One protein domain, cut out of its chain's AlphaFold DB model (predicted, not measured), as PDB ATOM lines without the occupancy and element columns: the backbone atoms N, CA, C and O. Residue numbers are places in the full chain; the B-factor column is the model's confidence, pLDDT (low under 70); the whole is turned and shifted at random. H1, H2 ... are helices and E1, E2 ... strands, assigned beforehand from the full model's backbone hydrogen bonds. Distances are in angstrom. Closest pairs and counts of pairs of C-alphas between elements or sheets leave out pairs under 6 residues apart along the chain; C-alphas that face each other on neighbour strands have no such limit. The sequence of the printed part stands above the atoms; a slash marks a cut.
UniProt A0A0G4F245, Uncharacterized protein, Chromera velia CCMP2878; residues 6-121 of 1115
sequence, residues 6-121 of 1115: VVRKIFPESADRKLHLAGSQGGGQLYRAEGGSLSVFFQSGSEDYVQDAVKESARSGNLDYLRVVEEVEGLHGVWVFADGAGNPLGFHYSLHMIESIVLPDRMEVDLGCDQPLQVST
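Overview. This is residues 6 to 121 of the 1115 residues of an uncharacterized protein of Chromera velia CCMP2878 (UniProt A0A0G4F245). A strongly twisted antiparallel sheet of five strands, E1 to E5, makes the body, with a small strand hairpin, E6 and E7, next to its edge strand E5 and a helical hairpin, H2 and H3, off one end of the sheet. The short helices H1 and H4 only graze the sheet. The printed part has 116 residues, with four named helices and seven named strands in the order H1 E1 E2 E3 H2 H3 E4 E5 H4 E6 E7, and its class is mixed, helices and strands. The sheet order is E1 E2 E3 E4 E5. The whole is compact, with a radius of gyration of the C-alphas of 14.0 A and spans of 36 by 29 by 24 A.

Arrangement. E1, residues 19 to 25, E2, residues 28 to 33, and E3, residues 38 to 44, form a meander, each strand the antiparallel neighbour of the one before. N 22 and O 30 are 2.8 A apart across the hairpin E1 and E2, and N 31 and O 40 are 2.8 A apart across the hairpin E2 and E3. E4, residues 77 to 83, is antiparallel to E3 at 159 degrees, with N 43 and O 78 2.8 A apart. E5, residues 88 to 94, forms a hairpin with E4, with N 79 and O 92 2.8 A apart. E1 and E5 are the edge strands. E6, residues 106 to 109, comes closest to E5 at the C-alphas of His 92 and Val 109, 4.6 A apart. E7, residues 117 to 120, forms a hairpin with E6, with N 107 and O 119 2.8 A apart. E5 and E7 are near each other. H2, residues 47 to 60, touches H3, residues 64 to 70, with its residues 53 to 57 alone; the closest C-alphas, of Val 54 and Tyr 65, are 6.4 A apart. This helical hairpin has a steep tilt of 39 degrees, opposite ways, and neither helix is on the five-strand sheet. H1, residues 7 to 10, and H4, residues 97 to 100, are on it but only graze it. Every O i to N i+4 pair is within hydrogen-bond range in H2 and 2 of 3 are in H3; H1 and H4 are too short for such a pair.

Along the chain. H1 begins at C-alpha 7, (210.648, 191.152, 153.353). E3 and E4 are 19.3 A and 19.4 A long, H2 19.9 A, E2 16.9 A, E5 16.6 A and E1 15.5 A. H2 begins at C-alpha 47, (215.648, 167.931, 137.033), and E7 ends at C-alpha 120, (224.142, 192.252, 148.706).

Size, cuts and confidence. The two C-alphas farthest apart, of Ala 15 and Arg 59, are 38.4 A apart. The printed part has no cut and no long link. The mean pLDDT of the printed part is 79.8; residues 14 to 15, 45 to 59 and 61 to 74 are under 70.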
ATOM      1  N   VAL A   6     206.762 189.374 153.301       89.31
ATOM      2  CA  VAL A   6     207.889 188.446 153.145       89.31
ATOM      3  C   VAL A   6     209.228 189.121 153.460       89.31
ATOM      4  O   VAL A   6     210.030 188.552 154.202       89.31
ATOM      5  N   VAL A   7     209.440 190.369 153.015       90.06
ATOM      6  CA  VAL A   7     210.648 191.152 153.353       90.06
ATOM      7  C   VAL A   7     210.806 191.250 154.870       90.06
ATOM      8  O   VAL A   7     211.901 191.031 155.377       90.06
ATOM      9  N   ARG A   8     209.708 191.470 155.607       88.44
ATOM     10  CA  ARG A   8     209.708 191.554 157.080       88.44
ATOM     11  C   ARG A   8     209.961 190.215 157.789       88.44
ATOM     12  O   ARG A   8     210.229 190.222 158.985       88.44
ATOM     13  N   LYS A   9     209.870 189.068 157.103       88.88
ATOM     14  CA  LYS A   9     210.282 187.765 157.663       88.88
ATOM     15  C   LYS A   9     211.794 187.561 157.545       88.88
ATOM     16  O   LYS A   9     212.436 187.140 158.506       88.88
ATOM     17  N   ILE A  10     212.361 187.882 156.381       88.44
ATOM     18  CA  ILE A  10     213.800 187.747 156.106       88.44
ATOM     19  C   ILE A  10     214.579 188.819 156.899       88.44
ATOM     20  O   ILE A  10     215.478 188.503 157.686       88.44
ATOM     21  N   PHE A  11     214.137 190.073 156.782       88.50
ATOM     22  CA  PHE A  11     214.683 191.271 157.424       88.50
ATOM     23  C   PHE A  11     213.620 191.910 158.351       88.50
ATOM     24  O   PHE A  11     212.948 192.868 157.960       88.50
ATOM     25  N   PRO A  12     213.405 191.368 159.569       79.25
ATOM     26  CA  PRO A  12     212.441 191.916 160.534       79.25
ATOM     27  C   PRO A  12     212.872 193.268 161.119       79.25
ATOM     28  O   PRO A  12     212.028 194.057 161.538       79.25
ATOM     29  N   GLU A  13     214.176 193.545 161.101       78.62
ATOM     30  CA  GLU A  13     214.776 194.851 161.363       78.62
ATOM     31  C   GLU A  13     215.512 195.314 160.099       78.62
ATOM     32  O   GLU A  13     215.946 194.494 159.288       78.62
ATOM     33  N   SER A  14     215.680 196.627 159.921       59.66
ATOM     34  CA  SER A  14     216.363 197.223 158.760       59.66
ATOM     35  C   SER A  14     217.896 197.163 158.882       59.66
ATOM     36  O   SER A  14     218.574 198.173 158.688       59.66
ATOM     37  N   ALA A  15     218.427 196.010 159.289       65.44
ATOM     38  CA  ALA A  15     219.820 195.801 159.670       65.44
ATOM     39  C   ALA A  15     220.388 194.505 159.067       65.44
ATOM     40  O   ALA A  15     219.646 193.596 158.687       65.44
ATOM     41  N   ASP A  16     221.718 194.425 158.996       76.25
ATOM     42  CA  ASP A  16     222.434 193.313 158.370       76.25
ATOM     43  C   ASP A  16     222.163 191.977 159.087       76.25
ATOM     44  O   ASP A  16     222.450 191.803 160.275       76.25
ATOM     45  N   ARG A  17     221.649 190.990 158.346       85.75
ATOM     46  CA  ARG A  17     221.482 189.612 158.827       85.75
ATOM     47  C   ARG A  17     222.799 188.845 158.704       85.75
ATOM     48  O   ARG A  17     223.249 188.566 157.597       85.75
ATOM     49  N   LYS A  18     223.366 188.418 159.835       89.44
ATOM     50  CA  LYS A  18     224.415 187.387 159.847       89.44
ATOM     51  C   LYS A  18     223.819 186.014 159.526       89.44
ATOM     52  O   LYS A  18     222.772 185.647 160.066       89.44
ATOM     53  N   LEU A  19     224.516 185.266 158.679       90.88
ATOM     54  CA  LEU A  19     224.228 183.882 158.319       90.88
ATOM     55  C   LEU A  19     225.507 183.060 158.509       90.88
ATOM     56  O   LEU A  19     226.561 183.447 158.009       90.88
ATOM     57  N   HIS A  20     225.404 181.931 159.203       89.31
ATOM     58  CA  HIS A  20     226.500 180.985 159.418       89.31
ATOM     59  C   HIS A  20     226.315 179.761 158.524       89.31
ATOM     60  O   HIS A  20     225.186 179.300 158.349       89.31
ATOM     61  N   LEU A  21     227.406 179.219 157.979       89.94
ATOM     62  CA  LEU A  21     227.378 177.940 157.267       89.94
ATOM     63  C   LEU A  21     227.093 176.818 158.278       89.94
ATOM     64  O   LEU A  21     227.873 176.598 159.200       89.94
ATOM     65  N   ALA A  22     225.965 176.131 158.114       89.44
ATOM     66  CA  ALA A  22     225.469 175.106 159.033       89.44
ATOM     67  C   ALA A  22     225.641 173.669 158.497       89.44
ATOM     68  O   ALA A  22     225.201 172.722 159.148       89.44
ATOM     69  N   GLY A  23     226.245 173.507 157.315       89.25
ATOM     70  CA  GLY A  23     226.506 172.225 156.656       89.25
ATOM     71  C   GLY A  23     226.062 172.225 155.193       89.25
ATOM     72  O   GLY A  23     225.992 173.274 154.552       89.25
ATOM     73  N   SER A  24     225.728 171.046 154.673       84.25
ATOM     74  CA  SER A  24     225.102 170.859 153.360       84.25
ATOM     75  C   SER A  24     223.746 170.157 153.488       84.25
ATOM     76  O   SER A  24     223.493 169.418 154.441       84.25
ATOM     77  N   GLN A  25     222.850 170.405 152.534       79.94
ATOM     78  CA  GLN A  25     221.531 169.781 152.454       79.94
ATOM     79  C   GLN A  25     221.169 169.580 150.978       79.94
ATOM     80  O   GLN A  25     221.224 170.517 150.192       79.94
ATOM     81  N   GLY A  26     220.830 168.348 150.580       73.00
ATOM     82  CA  GLY A  26     220.496 168.039 149.179       73.00
ATOM     83  C   GLY A  26     221.654 168.216 148.183       73.00
ATOM     84  O   GLY A  26     221.409 168.380 146.996       73.00
ATOM     85  N   GLY A  27     222.906 168.211 148.656       73.75
ATOM     86  CA  GLY A  27     224.112 168.405 147.839       73.75
ATOM     87  C   GLY A  27     224.613 169.852 147.763       73.75
ATOM     88  O   GLY A  27     225.803 170.053 147.538       73.75
ATOM     89  N   GLY A  28     223.762 170.853 148.014       79.50
ATOM     90  CA  GLY A  28     224.176 172.255 148.131       79.50
ATOM     91  C   GLY A  28     224.479 172.681 149.570       79.50
ATOM     92  O   GLY A  28     224.195 171.954 150.526       79.50
ATOM     93  N   GLN A  29     225.073 173.864 149.747       88.31
ATOM     94  CA  GLN A  29     225.357 174.411 151.080       88.31
ATOM     95  C   GLN A  29     224.103 174.956 151.771       88.31
ATOM     96  O   GLN A  29     223.203 175.492 151.128       88.31
ATOM     97  N   LEU A  30     224.073 174.855 153.102       93.38
ATOM     98  CA  LEU A  30     223.003 175.336 153.972       93.38
ATOM     99  C   LEU A  30     223.547 176.389 154.942       93.38
ATOM    100  O   LEU A  30     224.308 176.071 155.854       93.38
ATOM    101  N   TYR A  31     223.079 177.623 154.810       93.69
ATOM    102  CA  TYR A  31     223.321 178.700 155.764       93.69
ATOM    103  C   TYR A  31     222.112 178.898 156.688       93.69
ATOM    104  O   TYR A  31     220.960 178.700 156.288       93.69
ATOM    105  N   ARG A  32     222.352 179.316 157.935       94.38
ATOM    106  CA  ARG A  32     221.310 179.636 158.926       94.38
ATOM    107  C   ARG A  32     221.635 180.921 159.683       94.38
ATOM    108  O   ARG A  32     222.783 181.166 160.042       94.38
ATOM    109  N   ALA A  33     220.613 181.723 159.961       93.12
ATOM    110  CA  ALA A  33     220.723 182.847 160.885       93.12
ATOM    111  C   ALA A  33     220.874 182.359 162.335       93.12
ATOM    112  O   ALA A  33     220.364 181.295 162.701       93.12
ATOM    113  N   GLU A  34     221.500 183.174 163.185       86.94
ATOM    114  CA  GLU A  34     221.469 182.980 164.639       86.94
ATOM    115  C   GLU A  34     220.008 182.911 165.132       86.94
ATOM    116  O   GLU A  34     219.134 183.643 164.661       86.94
ATOM    117  N   GLY A  35     219.715 181.958 166.022       85.81
ATOM    118  CA  GLY A  35     218.345 181.635 166.444       85.81
ATOM    119  C   GLY A  35     217.497 180.871 165.413       85.81
ATOM    120  O   GLY A  35     216.334 180.589 165.685       85.81
ATOM    121  N   GLY A  36     218.037 180.523 164.238       88.50
ATOM    122  CA  GLY A  36     217.392 179.633 163.262       88.50
ATOM    123  C   GLY A  36     216.162 180.202 162.543       88.50
ATOM    124  O   GLY A  36     215.487 179.464 161.834       88.50
ATOM    125  N   SER A  37     215.854 181.498 162.685       91.50
ATOM    126  CA  SER A  37     214.625 182.104 162.133       91.50
ATOM    127  C   SER A  37     214.547 182.123 160.600       91.50
ATOM    128  O   SER A  37     213.472 182.331 160.041       91.50
ATOM    129  N   LEU A  38     215.700 181.995 159.943       94.06
ATOM    130  CA  LEU A  38     215.905 182.077 158.500       94.06
ATOM    131  C   LEU A  38     217.009 181.080 158.127       94.06
ATOM    132  O   LEU A  38     218.077 181.091 158.748       94.06
ATOM    133  N   SER A  39     216.769 180.264 157.110       94.94
ATOM    134  CA  SER A  39     217.793 179.504 156.396       94.94
ATOM    135  C   SER A  39     217.903 179.992 154.954       94.94
ATOM    136  O   SER A  39     216.961 180.551 154.393       94.94
ATOM    137  N   VAL A  40     219.078 179.796 154.362       94.44
ATOM    138  CA  VAL A  40     219.332 180.031 152.939       94.44
ATOM    139  C   VAL A  40     220.142 178.842 152.445       94.44
ATOM    140  O   VAL A  40     221.252 178.626 152.928       94.44
ATOM    141  N   PHE A  41     219.583 178.028 151.554       93.44
ATOM    142  CA  PHE A  41     220.247 176.821 151.060       93.44
ATOM    143  C   PHE A  41     220.294 176.782 149.540       93.44
ATOM    144  O   PHE A  41     219.350 177.204 148.875       93.44
ATOM    145  N   PHE A  42     221.396 176.278 148.993       92.38
ATOM    146  CA  PHE A  42     221.484 176.007 147.569       92.38
ATOM    147  C   PHE A  42     220.794 174.681 147.283       92.38
ATOM    148  O   PHE A  42     221.147 173.649 147.851       92.38
ATOM    149  N   GLN A  43     219.830 174.707 146.377       87.50
ATOM    150  CA  GLN A  43     219.310 173.514 145.744       87.50
ATOM    151  C   GLN A  43     219.923 173.446 144.347       87.50
ATOM    152  O   GLN A  43     219.570 174.227 143.460       87.50
ATOM    153  N   SER A  44     220.875 172.527 144.166       82.81
ATOM    154  CA  SER A  44     221.361 172.162 142.836       82.81
ATOM    155  C   SER A  44     220.176 171.732 141.976       82.81
ATOM    156  O   SER A  44     219.211 171.159 142.488       82.81
ATOM    157  N   GLY A  45     220.224 172.052 140.682       68.25
ATOM    158  CA  GLY A  45     219.128 171.781 139.756       68.25
ATOM    159  C   GLY A  45     218.909 170.288 139.505       68.25
ATOM    160  O   GLY A  45     219.239 169.800 138.428       68.25
ATOM    161  N   SER A  46     218.335 169.560 140.468       59.03
ATOM    162  CA  SER A  46     217.750 168.252 140.191       59.03
ATOM    163  C   SER A  46     216.580 168.456 139.236       59.03
ATOM    164  O   SER A  46     215.669 169.251 139.497       59.03
ATOM    165  N   GLU A  47     216.626 167.754 138.104       56.94
ATOM    166  CA  GLU A  47     215.648 167.931 137.033       56.94
ATOM    167  C   GLU A  47     214.222 167.698 137.556       56.94
ATOM    168  O   GLU A  47     213.315 168.452 137.223       56.94
ATOM    169  N   ASP A  48     214.055 166.747 138.483       63.75
ATOM    170  CA  ASP A  48     212.802 166.459 139.185       63.75
ATOM    171  C   ASP A  48     212.192 167.677 139.892       63.75
ATOM    172  O   ASP A  48     210.987 167.886 139.789       63.75
ATOM    173  N   TYR A  49     212.984 168.507 140.587       65.62
ATOM    174  CA  TYR A  49     212.444 169.672 141.301       65.62
ATOM    175  C   TYR A  49     211.999 170.768 140.333       65.62
ATOM    176  O   TYR A  49     210.930 171.353 140.509       65.62
ATOM    177  N   VAL A  50     212.782 171.003 139.274       61.12
ATOM    178  CA  VAL A  50     212.388 171.922 138.198       61.12
ATOM    179  C   VAL A  50     211.121 171.395 137.525       61.12
ATOM    180  O   VAL A  50     210.140 172.126 137.419       61.12
ATOM    181  N   GLN A  51     211.084 170.112 137.157       57.88
ATOM    182  CA  GLN A  51     209.917 169.464 136.565       57.88
ATOM    183  C   GLN A  51     208.689 169.455 137.493       57.88
ATOM    184  O   GLN A  51     207.565 169.531 136.999       57.88
ATOM    185  N   ASP A  52     208.840 169.356 138.812       68.62
ATOM    186  CA  ASP A  52     207.712 169.393 139.748       68.62
ATOM    187  C   ASP A  52     207.207 170.822 139.983       68.62
ATOM    188  O   ASP A  52     205.993 171.027 139.988       68.62
ATOM    189  N   ALA A  53     208.084 171.830 140.030       60.41
ATOM    190  CA  ALA A  53     207.682 173.240 139.999       60.41
ATOM    191  C   ALA A  53     206.970 173.609 138.678       60.41
ATOM    192  O   ALA A  53     205.946 174.300 138.690       60.41
ATOM    193  N   VAL A  54     207.456 173.081 137.546       54.97
ATOM    194  CA  VAL A  54     206.811 173.124 136.219       54.97
ATOM    195  C   VAL A  54     205.406 172.509 136.279       54.97
ATOM    196  O   VAL A  54     204.439 173.138 135.847       54.97
ATOM    197  N   LYS A  55     205.253 171.305 136.855       66.00
ATOM    198  CA  LYS A  55     203.953 170.618 137.002       66.00
ATOM    199  C   LYS A  55     203.000 171.389 137.923       66.00
ATOM    200  O   LYS A  55     201.815 171.485 137.614       66.00
ATOM    201  N   GLU A  56     203.484 171.950 139.029       68.56
ATOM    202  CA  GLU A  56     202.672 172.691 140.006       68.56
ATOM    203  C   GLU A  56     202.198 174.047 139.459       68.56
ATOM    204  O   GLU A  56     201.034 174.435 139.617       68.56
ATOM    205  N   SER A  57     203.056 174.728 138.704       56.69
ATOM    206  CA  SER A  57     202.704 175.954 137.984       56.69
ATOM    207  C   SER A  57     201.710 175.677 136.845       56.69
ATOM    208  O   SER A  57     200.687 176.352 136.724       56.69
ATOM    209  N   ALA A  58     201.912 174.598 136.079       56.22
ATOM    210  CA  ALA A  58     200.958 174.149 135.062       56.22
ATOM    211  C   ALA A  58     199.587 173.737 135.650       56.22
ATOM    212  O   ALA A  58     198.561 173.942 135.003       56.22
ATOM    213  N   ARG A  59     199.541 173.198 136.881       69.62
ATOM    214  CA  ARG A  59     198.294 172.896 137.618       69.62
ATOM    215  C   ARG A  59     197.576 174.151 138.114       69.62
ATOM    216  O   ARG A  59     196.352 174.209 138.052       69.62
ATOM    217  N   SER A  60     198.325 175.128 138.625       74.69
ATOM    218  CA  SER A  60     197.783 176.408 139.107       74.69
ATOM    219  C   SER A  60     197.430 177.379 137.974       74.69
ATOM    220  O   SER A  60     196.709 178.349 138.202       74.69
ATOM    221  N   GLY A  61     197.877 177.096 136.745       62.41
ATOM    222  CA  GLY A  61     197.585 177.885 135.548       62.41
ATOM    223  C   GLY A  61     198.423 179.158 135.427       62.41
ATOM    224  O   GLY A  61     198.097 180.010 134.600       62.41
ATOM    225  N   ASN A  62     199.478 179.296 136.237       62.38
ATOM    226  CA  ASN A  62     200.366 180.450 136.212       62.38
ATOM    227  C   ASN A  62     201.668 180.124 135.459       62.38
ATOM    228  O   ASN A  62     202.253 179.058 135.648       62.38
ATOM    229  N   LEU A  63     202.113 181.025 134.581       51.81
ATOM    230  CA  LEU A  63     203.161 180.742 133.586       51.81
ATOM    231  C   LEU A  63     204.560 181.228 133.997       51.81
ATOM    232  O   LEU A  63     205.503 181.079 133.222       51.81
ATOM    233  N   ASP A  64     204.713 181.796 135.195       55.69
ATOM    234  CA  ASP A  64     205.940 182.495 135.606       55.69
ATOM    235  C   ASP A  64     207.201 181.610 135.574       55.69
ATOM    236  O   ASP A  64     208.275 182.091 135.216       55.69
ATOM    237  N   TYR A  65     207.074 180.301 135.825       57.69
ATOM    238  CA  TYR A  65     208.198 179.363 135.721       57.69
ATOM    239  C   TYR A  65     208.786 179.261 134.302       57.69
ATOM    240  O   TYR A  65     209.989 179.057 134.167       57.69
ATOM    241  N   LEU A  66     207.975 179.407 133.241       47.19
ATOM    242  CA  LEU A  66     208.466 179.278 131.861       47.19
ATOM    243  C   LEU A  66     209.434 180.405 131.518       47.19
ATOM    244  O   LEU A  66     210.445 180.151 130.881       47.19
ATOM    245  N   ARG A  67     209.201 181.622 132.022       54.22
ATOM    246  CA  ARG A  67     210.159 182.728 131.860       54.22
ATOM    247  C   ARG A  67     211.521 182.402 132.460       54.22
ATOM    248  O   ARG A  67     212.540 182.694 131.848       54.22
ATOM    249  N   VAL A  68     211.535 181.768 133.630       53.84
ATOM    250  CA  VAL A  68     212.774 181.425 134.343       53.84
ATOM    251  C   VAL A  68     213.473 180.197 133.745       53.84
ATOM    252  O   VAL A  68     214.677 180.053 133.910       53.84
ATOM    253  N   VAL A  69     212.755 179.320 133.035       55.97
ATOM    254  CA  VAL A  69     213.324 178.097 132.434       55.97
ATOM    255  C   VAL A  69     213.657 178.259 130.941       55.97
ATOM    256  O   VAL A  69     214.599 177.631 130.468       55.97
ATOM    257  N   GLU A  70     212.943 179.104 130.189       49.25
ATOM    258  CA  GLU A  70     213.162 179.299 128.742       49.25
ATOM    259  C   GLU A  70     214.122 180.455 128.402       49.25
ATOM    260  O   GLU A  70     214.796 180.383 127.376       49.25
ATOM    261  N   GLU A  71     214.231 181.505 129.230       52.97
ATOM    262  CA  GLU A  71     215.168 182.625 128.979       52.97
ATOM    263  C   GLU A  71     216.584 182.383 129.550       52.97
ATOM    264  O   GLU A  71     217.478 183.208 129.348       52.97
ATOM    265  N   VAL A  72     216.804 181.271 130.266       56.62
ATOM    266  CA  VAL A  72     217.956 181.082 131.169       56.62
ATOM    267  C   VAL A  72     218.765 179.820 130.830       56.62
ATOM    268  O   VAL A  72     218.817 178.844 131.583       56.62
ATOM    269  N   GLU A  73     219.451 179.845 129.684       57.22
ATOM    270  CA  GLU A  73     220.517 178.874 129.398       57.22
ATOM    271  C   GLU A  73     221.625 178.993 130.468       57.22
ATOM    272  O   GLU A  73     222.205 180.062 130.654       57.22
ATOM    273  N   GLY A  74     221.926 177.894 131.172       64.75
ATOM    274  CA  GLY A  74     222.988 177.846 132.191       64.75
ATOM    275  C   GLY A  74     222.543 177.979 133.656       64.75
ATOM    276  O   GLY A  74     223.392 178.213 134.514       64.75
ATOM    277  N   LEU A  75     221.253 177.812 133.977       75.00
ATOM    278  CA  LEU A  75     220.798 177.718 135.371       75.00
ATOM    279  C   LEU A  75     221.449 176.516 136.092       75.00
ATOM    280  O   LEU A  75     221.084 175.367 135.850       75.00
ATOM    281  N   HIS A  76     222.380 176.777 137.014       80.06
ATOM    282  CA  HIS A  76     223.065 175.738 137.799       80.06
ATOM    283  C   HIS A  76     222.271 175.300 139.044       80.06
ATOM    284  O   HIS A  76     222.446 174.186 139.546       80.06
ATOM    285  N   GLY A  77     221.394 176.165 139.557       86.06
ATOM    286  CA  GLY A  77     220.524 175.870 140.693       86.06
ATOM    287  C   GLY A  77     219.900 177.121 141.298       86.06
ATOM    288  O   GLY A  77     219.948 178.210 140.717       86.06
ATOM    289  N   VAL A  78     219.288 176.955 142.470       90.19
ATOM    290  CA  VAL A  78     218.482 177.991 143.125       90.19
ATOM    291  C   VAL A  78     218.881 178.128 144.589       90.19
ATOM    292  O   VAL A  78     218.856 177.159 145.345       90.19
ATOM    293  N   TRP A  79     219.195 179.349 145.013       93.12
ATOM    294  CA  TRP A  79     219.293 179.706 146.425       93.12
ATOM    295  C   TRP A  79     217.890 179.931 146.990       93.12
ATOM    296  O   TRP A  79     217.225 180.916 146.664       93.12
ATOM    297  N   VAL A  80     217.436 179.007 147.835       93.25
ATOM    298  CA  VAL A  80     216.131 179.052 148.498       93.25
ATOM    299  C   VAL A  80     216.289 179.704 149.869       93.25
ATOM    300  O   VAL A  80     216.966 179.176 150.751       93.25
ATOM    301  N   PHE A  81     215.632 180.844 150.066       94.62
ATOM    302  CA  PHE A  81     215.434 181.456 151.377       94.62
ATOM    303  C   PHE A  81     214.215 180.800 152.021       94.62
ATOM    304  O   PHE A  81     213.149 180.786 151.407       94.62
ATOM    305  N   ALA A  82     214.325 180.296 153.249       94.00
ATOM    306  CA  ALA A  82     213.215 179.662 153.960       94.00
ATOM    307  C   ALA A  82     213.127 180.109 155.427       94.00
ATOM    308  O   ALA A  82     214.123 180.497 156.037       94.00
ATOM    309  N   ASP A  83     211.925 180.081 156.009       94.31
ATOM    310  CA  ASP A  83     211.754 180.362 157.439       94.31
ATOM    311  C   ASP A  83     212.235 179.198 158.325       94.31
ATOM    312  O   ASP A  83     212.547 178.107 157.850       94.31
ATOM    313  N   GLY A  84     212.289 179.419 159.642       88.44
ATOM    314  CA  GLY A  84     212.708 178.402 160.616       88.44
ATOM    315  C   GLY A  84     211.835 177.136 160.683       88.44
ATOM    316  O   GLY A  84     212.185 176.211 161.411       88.44
ATOM    317  N   ALA A  85     210.721 177.071 159.941       91.00
ATOM    318  CA  ALA A  85     209.913 175.863 159.754       91.00
ATOM    319  C   ALA A  85     210.112 175.215 158.364       91.00
ATOM    320  O   ALA A  85     209.465 174.216 158.057       91.00
ATOM    321  N   GLY A  86     211.017 175.750 157.537       87.81
ATOM    322  CA  GLY A  86     211.361 175.238 156.210       87.81
ATOM    323  C   GLY A  86     210.464 175.733 155.073       87.81
ATOM    324  O   GLY A  86     210.619 175.259 153.950       87.81
ATOM    325  N   ASN A  87     209.545 176.676 155.315       90.44
ATOM    326  CA  ASN A  87     208.692 177.207 154.249       90.44
ATOM    327  C   ASN A  87     209.501 178.174 153.370       90.44
ATOM    328  O   ASN A  87     210.092 179.105 153.929       90.44
ATOM    329  N   PRO A  88     209.508 178.029 152.031       90.06
ATOM    330  CA  PRO A  88     210.191 178.973 151.159       90.06
ATOM    331  C   PRO A  88     209.579 180.375 151.286       90.06
ATOM    332  O   PRO A  88     208.365 180.566 151.230       90.06
ATOM    333  N   LEU A  89     210.460 181.353 151.471       92.56
ATOM    334  CA  LEU A  89     210.186 182.786 151.488       92.56
ATOM    335  C   LEU A  89     210.603 183.454 150.177       92.56
ATOM    336  O   LEU A  89     210.043 184.482 149.825       92.56
ATOM    337  N   GLY A  90     211.587 182.901 149.470       90.75
ATOM    338  CA  GLY A  90     212.066 183.488 148.229       90.75
ATOM    339  C   GLY A  90     213.162 182.683 147.552       90.75
ATOM    340  O   GLY A  90     213.730 181.762 148.142       90.75
ATOM    341  N   PHE A  91     213.456 183.056 146.312       92.00
ATOM    342  CA  PHE A  91     214.326 182.311 145.412       92.00
ATOM    343  C   PHE A  91     215.295 183.252 144.704       92.00
ATOM    344  O   PHE A  91     214.891 184.304 144.214       92.00
ATOM    345  N   HIS A  92     216.563 182.864 144.610       91.75
ATOM    346  CA  HIS A  92     217.527 183.505 143.723       91.75
ATOM    347  C   HIS A  92     218.131 182.470 142.765       91.75
ATOM    348  O   HIS A  92     218.649 181.439 143.193       91.75
ATOM    349  N   TYR A  93     218.042 182.748 141.466       87.44
ATOM    350  CA  TYR A  93     218.459 181.857 140.386       87.44
ATOM    351  C   TYR A  93     219.925 182.113 140.016       87.44
ATOM    352  O   TYR A  93     220.300 183.251 139.740       87.44
ATOM    353  N   SER A  94     220.746 181.059 140.025       85.81
ATOM    354  CA  SER A  94     222.207 181.143 139.901       85.81
ATOM    355  C   SER A  94     222.710 180.563 138.576       85.81
ATOM    356  O   SER A  94     222.306 179.471 138.164       85.81
ATOM    357  N   LEU A  95     223.615 181.297 137.918       81.25
ATOM    358  CA  LEU A  95     224.103 181.014 136.557       81.25
ATOM    359  C   LEU A  95     225.569 180.572 136.517       81.25
ATOM    360  O   LEU A  95     226.145 180.390 135.441       81.25
ATOM    361  N   HIS A  96     226.206 180.421 137.677       79.06
ATOM    362  CA  HIS A  96     227.620 180.083 137.764       79.06
ATOM    363  C   HIS A  96     227.849 178.916 138.721       79.06
ATOM    364  O   HIS A  96     227.445 178.954 139.875       79.06
ATOM    365  N   MET A  97     228.582 177.889 138.280       74.94
ATOM    366  CA  MET A  97     228.873 176.712 139.112       74.94
ATOM    367  C   MET A  97     229.515 177.071 140.470       74.94
ATOM    368  O   MET A  97     229.231 176.421 141.473       74.94
ATOM    369  N   ILE A  98     230.333 178.128 140.536       77.44
ATOM    370  CA  ILE A  98     230.971 178.609 141.780       77.44
ATOM    371  C   ILE A  98     229.932 179.082 142.813       77.44
ATOM    372  O   ILE A  98     230.106 178.871 144.011       77.44
ATOM    373  N   GLU A  99     228.817 179.653 142.360       81.19
ATOM    374  CA  GLU A  99     227.716 180.118 143.210       81.19
ATOM    375  C   GLU A  99     226.880 178.964 143.793       81.19
ATOM    376  O   GLU A  99     226.010 179.214 144.619       81.19
ATOM    377  N   SER A 100     227.145 177.704 143.423       76.56
ATOM    378  CA  SER A 100     226.634 176.540 144.174       76.56
ATOM    379  C   SER A 100     227.395 176.291 145.483       76.56
ATOM    380  O   SER A 100     226.885 175.638 146.397       76.56
ATOM    381  N   ILE A 101     228.623 176.819 145.574       77.31
ATOM    382  CA  ILE A 101     229.574 176.600 146.672       77.31
ATOM    383  C   ILE A 101     229.630 177.819 147.603       77.31
ATOM    384  O   ILE A 101     229.949 177.673 148.777       77.31
ATOM    385  N   VAL A 102     229.326 179.023 147.113       83.62
ATOM    386  CA  VAL A 102     229.360 180.259 147.912       83.62
ATOM    387  C   VAL A 102     228.172 181.144 147.548       83.62
ATOM    388  O   VAL A 102     227.870 181.320 146.370       83.62
ATOM    389  N   LEU A 103     227.518 181.734 148.555       89.50
ATOM    390  CA  LEU A 103     226.482 182.752 148.348       89.50
ATOM    391  C   LEU A 103     227.016 183.920 147.485       89.50
ATOM    392  O   LEU A 103     228.047 184.492 147.847       89.50
ATOM    393  N   PRO A 104     226.323 184.325 146.403       88.12
ATOM    394  CA  PRO A 104     226.752 185.438 145.558       88.12
ATOM    395  C   PRO A 104     226.889 186.763 146.324       88.12
ATOM    396  O   PRO A 104     226.050 187.094 147.167       88.12
ATOM    397  N   ASP A 105     227.882 187.585 145.960       88.94
ATOM    398  CA  ASP A 105     228.059 188.965 146.463       88.94
ATOM    399  C   ASP A 105     226.792 189.824 146.273       88.94
ATOM    400  O   ASP A 105     226.540 190.771 147.028       88.94
ATOM    401  N   ARG A 106     225.990 189.502 145.249       91.12
ATOM    402  CA  ARG A 106     224.687 190.105 144.955       91.12
ATOM    403  C   ARG A 106     223.716 189.042 144.468       91.12
ATOM    404  O   ARG A 106     223.988 188.380 143.476       91.12
ATOM    405  N   MET A 107     222.567 188.958 145.121       92.94
ATOM    406  CA  MET A 107     221.447 188.113 144.731       92.94
ATOM    407  C   MET A 107     220.243 188.984 144.377       92.94
ATOM    408  O   MET A 107     219.886 189.887 145.133       92.94
ATOM    409  N   GLU A 108     219.589 188.688 143.259       92.69
ATOM    410  CA  GLU A 108     218.232 189.172 142.987       92.69
ATOM    411  C   GLU A 108     217.256 188.104 143.485       92.69
ATOM    412  O   GLU A 108     217.145 187.035 142.883       92.69
ATOM    413  N   VAL A 109     216.628 188.362 144.634       92.44
ATOM    414  CA  VAL A 109     215.747 187.410 145.318       92.44
ATOM    415  C   VAL A 109     214.296 187.732 144.972       92.44
ATOM    416  O   VAL A 109     213.780 188.778 145.372       92.44
ATOM    417  N   ASP A 110     213.622 186.842 144.250       89.75
ATOM    418  CA  ASP A 110     212.171 186.918 144.085       89.75
ATOM    419  C   ASP A 110     211.485 186.481 145.388       89.75
ATOM    420  O   ASP A 110     211.861 185.483 146.006       89.75
ATOM    421  N   LEU A 111     210.491 187.262 145.813       87.25
ATOM    422  CA  LEU A 111     209.717 187.100 147.047       87.25
ATOM    423  C   LEU A 111     208.210 186.930 146.777       87.25
ATOM    424  O   LEU A 111     207.415 187.002 147.716       87.25
ATOM    425  N   GLY A 112     207.791 186.792 145.511       82.56
ATOM    426  CA  GLY A 112     206.375 186.827 145.125       82.56
ATOM    427  C   GLY A 112     205.729 188.207 145.322       82.56
ATOM    428  O   GLY A 112     204.537 188.305 145.609       82.56
ATOM    429  N   CYS A 113     206.526 189.272 145.213       84.44
ATOM    430  CA  CYS A 113     206.114 190.675 145.319       84.44
ATOM    431  C   CYS A 113     206.551 191.423 144.045       84.44
ATOM    432  O   CYS A 113     207.564 191.062 143.457       84.44
ATOM    433  N   ASP A 114     205.845 192.497 143.659       85.06
ATOM    434  CA  ASP A 114     205.979 193.234 142.377       85.06
ATOM    435  C   ASP A 114     207.399 193.669 141.939       85.06
ATOM    436  O   ASP A 114     207.584 194.151 140.819       85.06
ATOM    437  N   GLN A 115     208.396 193.584 142.823       84.38
ATOM    438  CA  GLN A 115     209.802 193.879 142.549       84.38
ATOM    439  C   GLN A 115     210.699 192.880 143.301       84.38
ATOM    440  O   GLN A 115     210.494 192.707 144.509       84.38
ATOM    441  N   PRO A 116     211.711 192.273 142.646       86.12
ATOM    442  CA  PRO A 116     212.682 191.419 143.322       86.12
ATOM    443  C   PRO A 116     213.534 192.234 144.302       86.12
ATOM    444  O   PRO A 116     213.822 193.417 144.086       86.12
ATOM    445  N   LEU A 117     213.961 191.595 145.387       90.12
ATOM    446  CA  LEU A 117     214.823 192.197 146.394       90.12
ATOM    447  C   LEU A 117     216.294 191.971 146.025       90.12
ATOM    448  O   LEU A 117     216.793 190.852 146.115       90.12
ATOM    449  N   GLN A 118     217.008 193.040 145.668       91.75
ATOM    450  CA  GLN A 118     218.468 192.991 145.571       91.75
ATOM    451  C   GLN A 118     219.083 192.900 146.975       91.75
ATOM    452  O   GLN A 118     219.058 193.863 147.743       91.75
ATOM    453  N   VAL A 119     219.651 191.740 147.295       90.25
ATOM    454  CA  VAL A 119     220.411 191.478 148.522       90.25
ATOM    455  C   VAL A 119     221.893 191.479 148.165       90.25
ATOM    456  O   VAL A 119     222.335 190.645 147.381       90.25
ATOM    457  N   SER A 120     222.682 192.385 148.746       91.75
ATOM    458  CA  SER A 120     224.142 192.252 148.706       91.75
ATOM    459  C   SER A 120     224.578 191.399 149.889       91.75
ATOM    460  O   SER A 120     224.196 191.694 151.022       91.75
ATOM    461  N   THR A 121     225.379 190.365 149.650       89.75
ATOM    462  CA  THR A 121     226.068 189.666 150.735       89.75
ATOM    463  C   THR A 121     227.443 190.285 150.963       89.75
ATOM    464  O   THR A 121     227.940 191.093 150.175       89.75
TER     465      THR A 121